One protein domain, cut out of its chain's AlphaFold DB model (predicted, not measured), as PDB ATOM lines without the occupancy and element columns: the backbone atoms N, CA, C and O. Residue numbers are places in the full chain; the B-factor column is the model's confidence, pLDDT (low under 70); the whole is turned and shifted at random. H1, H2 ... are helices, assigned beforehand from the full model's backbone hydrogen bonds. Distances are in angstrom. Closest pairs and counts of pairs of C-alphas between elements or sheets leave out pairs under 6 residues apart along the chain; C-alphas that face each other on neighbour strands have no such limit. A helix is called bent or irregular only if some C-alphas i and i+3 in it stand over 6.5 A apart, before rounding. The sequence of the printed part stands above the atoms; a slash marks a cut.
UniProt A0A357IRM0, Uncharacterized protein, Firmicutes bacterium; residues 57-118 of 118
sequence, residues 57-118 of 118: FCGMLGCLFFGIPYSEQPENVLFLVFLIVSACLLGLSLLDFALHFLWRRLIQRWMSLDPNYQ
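AT A GLANCE: This is residues 57 to 118 of the 118 residues of an uncharacterized protein of Firmicutes bacterium (UniProt A0A357IRM0). A lopsided helical hairpin: short H1 lies beside the first part of long H2, which runs on past it as a free arm, residues 94 to 107 and 109 to 113 standing free. The printed part has 62 residues with two named helices, H1 then H2, and no named strand: all helix. It is an extended rod of 63 by 13 by 12 A, with a radius of gyration of the C-alphas of 19.3 A.

IN THESE COORDINATES: Find C-alpha 57 at (-24.809, -117.235, -8.439); from there H1, residues 57 to 72, runs 23.2 A. It is neither bent nor irregular, but only just: C-alphas 65 and 68 are 6.1 A apart. H2, residues 77 to 113, runs 54.0 A to C-alpha 113 at (-17.589, -149.072, -24.421).

HOW THE PARTS SIT: Look at Gly 59 and Ser 86, whose C-alphas, the closest of H1 and H2, are 4.2 A apart. The helices touch, H2 with residues 79 to 90 alone, at a shallow tilt of 29 degrees, opposite ways. Every O i to N i+4 pair is within hydrogen-bond range in H2, and 11 of 12 in H1.

THE WHOLE: The C-alphas farthest apart, Glu 75 and Pro 115, are 62.8 A apart. The printed part has no cut, and the H1 to H2 link is tight. Residues 114 to 118 have pLDDT under 70.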
ATOM      1  N   PHE A  57     -24.260-118.590  -8.321       95.50
ATOM      2  CA  PHE A  57     -24.809-117.235  -8.439       95.50
ATOM      3  C   PHE A  57     -24.858-116.519  -7.094       95.50
ATOM      4  O   PHE A  57     -24.475-115.355  -7.019       95.50
ATOM      5  N   CYS A  58     -25.280-117.204  -6.028       95.12
ATOM      6  CA  CYS A  58     -25.282-116.633  -4.684       95.12
ATOM      7  C   CYS A  58     -23.870-116.233  -4.235       95.12
ATOM      8  O   CYS A  58     -23.692-115.130  -3.727       95.12
ATOM      9  N   GLY A  59     -22.866-117.086  -4.458       94.94
ATOM     10  CA  GLY A  59     -21.470-116.796  -4.134       94.94
ATOM     11  C   GLY A  59     -20.913-115.640  -4.963       94.94
ATOM     12  O   GLY A  59     -20.310-114.726  -4.412       94.94
ATOM     13  N   MET A  60     -21.178-115.619  -6.272       95.94
ATOM     14  CA  MET A  60     -20.740-114.540  -7.163       95.94
ATOM     15  C   MET A  60     -21.359-113.191  -6.771       95.94
ATOM     16  O   MET A  60     -20.640-112.203  -6.627       95.94
ATOM     17  N   LEU A  61     -22.679-113.148  -6.567       95.88
ATOM     18  CA  LEU A  61     -23.374-111.937  -6.132       95.88
ATOM     19  C   LEU A  61     -22.912-111.510  -4.740       95.88
ATOM     20  O   LEU A  61     -22.660-110.330  -4.533       95.88
ATOM     21  N   GLY A  62     -22.739-112.449  -3.809       94.25
ATOM     22  CA  GLY A  62     -22.223-112.162  -2.474       94.25
ATOM     23  C   GLY A  62     -20.828-111.535  -2.511       94.25
ATOM     24  O   GLY A  62     -20.596-110.520  -1.859       94.25
ATOM     25  N   CYS A  63     -19.919-112.046  -3.346       95.06
ATOM     26  CA  CYS A  63     -18.601-111.440  -3.528       95.06
ATOM     27  C   CYS A  63     -18.679-109.996  -4.044       95.06
ATOM     28  O   CYS A  63     -17.911-109.151  -3.598       95.06
ATOM     29  N   LEU A  64     -19.616-109.693  -4.947       93.56
ATOM     30  CA  LEU A  64     -19.816-108.333  -5.453       93.56
ATOM     31  C   LEU A  64     -20.450-107.416  -4.395       93.56
ATOM     32  O   LEU A  64     -19.930-106.335  -4.123       93.56
ATOM     33  N   PHE A  65     -21.543-107.860  -3.768       94.38
ATOM     34  CA  PHE A  65     -22.313-107.069  -2.806       94.38
ATOM     35  C   PHE A  65     -21.581-106.824  -1.492       94.38
ATOM     36  O   PHE A  65     -21.787-105.774  -0.901       94.38
ATOM     37  N   PHE A  66     -20.747-107.758  -1.029       93.56
ATOM     38  CA  PHE A  66     -19.968-107.589   0.201       93.56
ATOM     39  C   PHE A  66     -18.533-107.128  -0.066       93.56
ATOM     40  O   PHE A  66     -17.935-106.494   0.799       93.56
ATOM     41  N   GLY A  67     -17.992-107.374  -1.264       92.25
ATOM     42  CA  GLY A  67     -16.648-106.935  -1.639       92.25
ATOM     43  C   GLY A  67     -16.529-105.419  -1.774       92.25
ATOM     44  O   GLY A  67     -15.571-104.845  -1.263       92.25
ATOM     45  N   ILE A  68     -17.517-104.764  -2.399       90.88
ATOM     46  CA  ILE A  68     -17.519-103.300  -2.561       90.88
ATOM     47  C   ILE A  68     -17.594-102.591  -1.190       90.88
ATOM     48  O   ILE A  68     -16.680-101.827  -0.887       90.88
ATOM     49  N   PRO A  69     -18.568-102.886  -0.302       90.06
ATOM     50  CA  PRO A  69     -18.640-102.250   1.017       90.06
ATOM     51  C   PRO A  69     -17.446-102.575   1.916       90.06
ATOM     52  O   PRO A  69     -16.999-101.714   2.667       90.06
ATOM     53  N   TYR A  70     -16.902-103.797   1.844       93.06
ATOM     54  CA  TYR A  70     -15.701-104.149   2.605       93.06
ATOM     55  C   TYR A  70     -14.480-103.337   2.157       93.06
ATOM     56  O   TYR A  70     -13.678-102.931   2.992       93.06
ATOM     57  N   SER A  71     -14.352-103.055   0.854       91.69
ATOM     58  CA  SER A  71     -13.271-102.208   0.339       91.69
ATOM     59  C   SER A  71     -13.342-100.772   0.862       91.69
ATOM     60  O   SER A  71     -12.306-100.121   0.972       91.69
ATOM     61  N   GLU A  72     -14.541-100.269   1.154       91.94
ATOM     62  CA  GLU A  72     -14.747 -98.926   1.707       91.94
ATOM     63  C   GLU A  72     -14.620 -98.902   3.239       91.94
ATOM     64  O   GLU A  72     -14.168 -97.909   3.806       91.94
ATOM     65  N   GLN A  73     -15.006 -99.986   3.918       92.75
ATOM     66  CA  GLN A  73     -15.007-100.102   5.380       92.75
ATOM     67  C   GLN A  73     -14.355-101.418   5.845       92.75
ATOM     68  O   GLN A  73     -15.045-102.316   6.341       92.75
ATOM     69  N   PRO A  74     -13.022-101.540   5.736       89.56
ATOM     70  CA  PRO A  74     -12.312-102.781   6.056       89.56
ATOM     71  C   PRO A  74     -12.353-103.145   7.549       89.56
ATOM     72  O   PRO A  74     -12.198-104.307   7.910       89.56
ATOM     73  N   GLU A  75     -12.618-102.170   8.422       92.38
ATOM     74  CA  GLU A  75     -12.806-102.363   9.869       92.38
ATOM     75  C   GLU A  75     -14.062-103.207  10.187       92.38
ATOM     76  O   GLU A  75     -14.196-103.772  11.276       92.38
ATOM     77  N   ASN A  76     -15.015-103.304   9.248       92.31
ATOM     78  CA  ASN A  76     -16.262-104.028   9.458       92.31
ATOM     79  C   ASN A  76     -16.091-105.536   9.212       92.31
ATOM     80  O   ASN A  76     -16.256-106.052   8.103       92.31
ATOM     81  N   VAL A  77     -15.835-106.259  10.304       92.69
ATOM     82  CA  VAL A  77     -15.629-107.717  10.322       92.69
ATOM     83  C   VAL A  77     -16.821-108.501   9.751       92.69
ATOM     84  O   VAL A  77     -16.623-109.575   9.182       92.69
ATOM     85  N   LEU A  78     -18.055-107.989   9.838       93.81
ATOM     86  CA  LEU A  78     -19.224-108.692   9.294       93.81
ATOM     87  C   LEU A  78     -19.142-108.812   7.769       93.81
ATOM     88  O   LEU A  78     -19.393-109.891   7.232       93.81
ATOM     89  N   PHE A  79     -18.745-107.743   7.072       92.81
ATOM     90  CA  PHE A  79     -18.581-107.786   5.617       92.81
ATOM     91  C   PHE A  79     -17.466-108.744   5.202       92.81
ATOM     92  O   PHE A  79     -17.649-109.491   4.244       92.81
ATOM     93  N   LEU A  80     -16.371-108.805   5.967       92.50
ATOM     94  CA  LEU A  80     -15.308-109.784   5.745       92.50
ATOM     95  C   LEU A  80     -15.825-111.225   5.863       92.50
ATOM     96  O   LEU A  80     -15.551-112.051   4.994       92.50
ATOM     97  N   VAL A  81     -16.599-111.533   6.908       95.19
ATOM     98  CA  VAL A  81     -17.165-112.876   7.106       95.19
ATOM     99  C   VAL A  81     -18.099-113.249   5.954       95.19
ATOM    100  O   VAL A  81     -17.952-114.329   5.379       95.19
ATOM    101  N   PHE A  82     -19.019-112.363   5.564       95.31
ATOM    102  CA  PHE A  82     -19.918-112.625   4.437       95.31
ATOM    103  C   PHE A  82     -19.175-112.764   3.107       95.31
ATOM    104  O   PHE A  82     -19.545-113.608   2.287       95.31
ATOM    105  N   LEU A  83     -18.105-111.994   2.904       95.50
ATOM    106  CA  LEU A  83     -17.247-112.095   1.729       95.50
ATOM    107  C   LEU A  83     -16.532-113.451   1.673       95.50
ATOM    108  O   LEU A  83     -16.564-114.108   0.634       95.50
ATOM    109  N   ILE A  84     -15.956-113.913   2.791       95.75
ATOM    110  CA  ILE A  84     -15.310-115.231   2.886       95.75
ATOM    111  C   ILE A  84     -16.320-116.343   2.604       95.75
ATOM    112  O   ILE A  84     -16.054-117.211   1.777       95.75
ATOM    113  N   VAL A  85     -17.497-116.307   3.239       96.19
ATOM    114  CA  VAL A  85     -18.549-117.309   3.008       96.19
ATOM    115  C   VAL A  85     -18.962-117.327   1.535       96.19
ATOM    116  O   VAL A  85     -19.028-118.397   0.933       96.19
ATOM    117  N   SER A  86     -19.170-116.159   0.925       96.50
ATOM    118  CA  SER A  86     -19.536-116.042  -0.492       96.50
ATOM    119  C   SER A  86     -18.449-116.597  -1.416       96.50
ATOM    120  O   SER A  86     -18.749-117.357  -2.339       96.50
ATOM    121  N   ALA A  87     -17.180-116.301  -1.123       95.19
ATOM    122  CA  ALA A  87     -16.038-116.829  -1.860       95.19
ATOM    123  C   ALA A  87     -15.911-118.353  -1.713       95.19
ATOM    124  O   ALA A  87     -15.644-119.044  -2.697       95.19
ATOM    125  N   CYS A  88     -16.163-118.903  -0.520       96.31
ATOM    126  CA  CYS A  88     -16.197-120.347  -0.295       96.31
ATOM    127  C   CYS A  88     -17.319-121.022  -1.093       96.31
ATOM    128  O   CYS A  88     -17.072-122.036  -1.743       96.31
ATOM    129  N   LEU A  89     -18.532-120.458  -1.089       95.31
ATOM    130  CA  LEU A  89     -19.652-120.978  -1.882       95.31
ATOM    131  C   LEU A  89     -19.335-120.969  -3.381       95.31
ATOM    132  O   LEU A  89     -19.582-121.960  -4.074       95.31
ATOM    133  N   LEU A  90     -18.734-119.881  -3.869       95.69
ATOM    134  CA  LEU A  90     -18.296-119.762  -5.257       95.69
ATOM    135  C   LEU A  90     -17.228-120.812  -5.599       95.69
ATOM    136  O   LEU A  90     -17.355-121.516  -6.599       95.69
ATOM    137  N   GLY A  91     -16.209-120.956  -4.748       95.12
ATOM    138  CA  GLY A  91     -15.123-121.920  -4.929       95.12
ATOM    139  C   GLY A  91     -15.606-123.372  -4.939       95.12
ATOM    140  O   GLY A  91     -15.232-124.134  -5.829       95.12
ATOM    141  N   LEU A  92     -16.484-123.747  -4.005       94.50
ATOM    142  CA  LEU A  92     -17.097-125.080  -3.973       94.50
ATOM    143  C   LEU A  92     -17.921-125.356  -5.233       94.50
ATOM    144  O   LEU A  92     -17.833-126.444  -5.795       94.50
ATOM    145  N   SER A  93     -18.667-124.361  -5.715       94.94
ATOM    146  CA  SER A  93     -19.468-124.504  -6.933       94.94
ATOM    147  C   SER A  93     -18.594-124.657  -8.183       94.94
ATOM    148  O   SER A  93     -18.893-125.468  -9.053       94.94
ATOM    149  N   LEU A  94     -17.471-123.935  -8.267       94.75
ATOM    150  CA  LEU A  94     -16.496-124.090  -9.355       94.75
ATOM    151  C   LEU A  94     -15.840-125.476  -9.362       94.75
ATOM    152  O   LEU A  94     -15.665-126.067 -10.429       94.75
ATOM    153  N   LEU A  95     -15.500-126.004  -8.183       94.94
ATOM    154  CA  LEU A  95     -14.990-127.369  -8.047       94.94
ATOM    155  C   LEU A  95     -16.022-128.400  -8.511       94.94
ATOM    156  O   LEU A  95     -15.668-129.332  -9.234       94.94
ATOM    157  N   ASP A  96     -17.292-128.216  -8.152       93.06
ATOM    158  CA  ASP A  96     -18.377-129.091  -8.598       93.06
ATOM    159  C   ASP A  96     -18.576-129.033 -10.121       93.06
ATOM    160  O   ASP A  96     -18.659-130.072 -10.771       93.06
ATOM    161  N   PHE A  97     -18.509-127.847 -10.739       91.81
ATOM    162  CA  PHE A  97     -18.534-127.740 -12.202       91.81
ATOM    163  C   PHE A  97     -17.349-128.446 -12.869       91.81
ATOM    164  O   PHE A  97     -17.519-129.085 -13.909       91.81
ATOM    165  N   ALA A  98     -16.150-128.386 -12.288       92.44
ATOM    166  CA  ALA A  98     -15.011-129.143 -12.801       92.44
ATOM    167  C   ALA A  98     -15.255-130.662 -12.713       92.44
ATOM    168  O   ALA A  98     -14.963-131.400 -13.661       92.44
ATOM    169  N   LEU A  99     -15.843-131.129 -11.605       92.75
ATOM    170  CA  LEU A  99     -16.245-132.525 -11.428       92.75
ATOM    171  C   LEU A  99     -17.336-132.943 -12.419       92.75
ATOM    172  O   LEU A  99     -17.222-134.029 -12.987       92.75
ATOM    173  N   HIS A 100     -18.311-132.078 -12.714       90.69
ATOM    174  CA  HIS A 100     -19.326-132.304 -13.748       90.69
ATOM    175  C   HIS A 100     -18.684-132.662 -15.096       90.69
ATOM    176  O   HIS A 100     -19.011-133.687 -15.704       90.69
ATOM    177  N   PHE A 101     -17.704-131.876 -15.556       89.62
ATOM    178  CA  PHE A 101     -17.005-132.169 -16.813       89.62
ATOM    179  C   PHE A 101     -16.256-133.506 -16.765       89.62
ATOM    180  O   PHE A 101     -16.262-134.260 -17.747       89.62
ATOM    181  N   LEU A 102     -15.642-133.832 -15.625       90.88
ATOM    182  CA  LEU A 102     -14.948-135.103 -15.432       90.88
ATOM    183  C   LEU A 102     -15.922-136.291 -15.473       90.88
ATOM    184  O   LEU A 102     -15.661-137.277 -16.167       90.88
ATOM    185  N   TRP A 103     -17.061-136.193 -14.782       89.12
ATOM    186  CA  TRP A 103     -18.102-137.219 -14.785       89.12
ATOM    187  C   TRP A 103     -18.713-137.391 -16.166       89.12
ATOM    188  O   TRP A 103     -18.840-138.523 -16.629       89.12
ATOM    189  N   ARG A 104     -19.006-136.299 -16.875       87.69
ATOM    190  CA  ARG A 104     -19.526-136.356 -18.245       87.69
ATOM    191  C   ARG A 104     -18.561-137.072 -19.185       87.69
ATOM    192  O   ARG A 104     -18.991-137.923 -19.964       87.69
ATOM    193  N   ARG A 105     -17.256-136.808 -19.068       88.56
ATOM    194  CA  ARG A 105     -16.221-137.507 -19.843       88.56
ATOM    195  C   ARG A 105     -16.148-139.000 -19.502       88.56
ATOM    196  O   ARG A 105     -16.002-139.825 -20.402       88.56
ATOM    197  N   LEU A 106     -16.262-139.362 -18.223       87.12
ATOM    198  CA  LEU A 106     -16.301-140.763 -17.785       87.12
ATOM    199  C   LEU A 106     -17.545-141.487 -18.307       87.12
ATOM    200  O   LEU A 106     -17.431-142.595 -18.827       87.12
ATOM    201  N   ILE A 107     -18.710-140.843 -18.226       86.94
ATOM    202  CA  ILE A 107     -19.975-141.366 -18.738       86.94
ATOM    203  C   ILE A 107     -19.885-141.600 -20.246       86.94
ATOM    204  O   ILE A 107     -20.208-142.695 -20.695       86.94
ATOM    205  N   GLN A 108     -19.389-140.626 -21.016       86.38
ATOM    206  CA  GLN A 108     -19.189-140.778 -22.460       86.38
ATOM    207  C   GLN A 108     -18.261-141.950 -22.786       86.38
ATOM    208  O   GLN A 108     -18.562-142.747 -23.670       86.38
ATOM    209  N   ARG A 109     -17.165-142.103 -22.032       86.12
ATOM    210  CA  ARG A 109     -16.244-143.232 -22.198       86.12
ATOM    211  C   ARG A 109     -16.905-144.572 -21.878       86.12
ATOM    212  O   ARG A 109     -16.617-145.565 -22.535       86.12
ATOM    213  N   TRP A 110     -17.767-144.633 -20.866       83.31
ATOM    214  CA  TRP A 110     -18.512-145.851 -20.553       83.31
ATOM    215  C   TRP A 110     -19.593-146.155 -21.588       83.31
ATOM    216  O   TRP A 110     -19.750-147.317 -21.936       83.31
ATOM    217  N   MET A 111     -20.281-145.139 -22.115       81.12
ATOM    218  CA  MET A 111     -21.243-145.298 -23.209       81.12
ATOM    219  C   MET A 111     -20.564-145.821 -24.476       81.12
ATOM    220  O   MET A 111     -21.054-146.773 -25.060       81.12
ATOM    221  N   SER A 112     -19.397-145.286 -24.859       81.56
ATOM    222  CA  SER A 112     -18.676-145.757 -26.054       81.56
ATOM    223  C   SER A 112     -18.190-147.209 -25.951       81.56
ATOM    224  O   SER A 112     -17.949-147.862 -26.964       81.56
ATOM    225  N   LEU A 113     -17.994-147.696 -24.721       76.00
ATOM    226  CA  LEU A 113     -17.589-149.072 -24.421       76.00
ATOM    227  C   LEU A 113     -18.785-150.025 -24.257       76.00
ATOM    228  O   LEU A 113     -18.576-151.235 -24.201       76.00
ATOM    229  N   ASP A 114     -20.011-149.505 -24.142       68.19
ATOM    230  CA  ASP A 114     -21.220-150.314 -24.003       68.19
ATOM    231  C   ASP A 114     -21.812-150.585 -25.400       68.19
ATOM    232  O   ASP A 114     -22.228-149.643 -26.078       68.19
ATOM    233  N   PRO A 115     -21.885-151.852 -25.850       63.28
ATOM    234  CA  PRO A 115     -22.415-152.196 -27.170       63.28
ATOM    235  C   PRO A 115     -23.906-151.858 -27.344       63.28
ATOM    236  O   PRO A 115     -24.396-151.901 -28.464       63.28
ATOM    237  N   ASN A 116     -24.636-151.511 -26.275       63.50
ATOM    238  CA  ASN A 116     -26.023-151.035 -26.382       63.50
ATOM    239  C   ASN A 116     -26.153-149.551 -26.761       63.50
ATOM    240  O   ASN A 116     -27.267-149.095 -27.004       63.50
ATOM    241  N   TYR A 117     -25.059-148.786 -26.720       57.44
ATOM    242  CA  TYR A 117     -25.036-147.347 -27.014       57.44
ATOM    243  C   TYR A 117     -24.225-147.016 -28.283       57.44
ATOM    244  O   TYR A 117     -23.968-145.835 -28.533       57.44
ATOM    245  N   GLN A 118     -23.816-148.036 -29.053       52.41
ATOM    246  CA  GLN A 118     -23.195-147.898 -30.378       52.41
ATOM    247  C   GLN A 118     -24.241-147.802 -31.486       52.41
ATOM    248  O   GLN A 118     -25.267-148.513 -31.391       52.41
TER     249      GLN A 118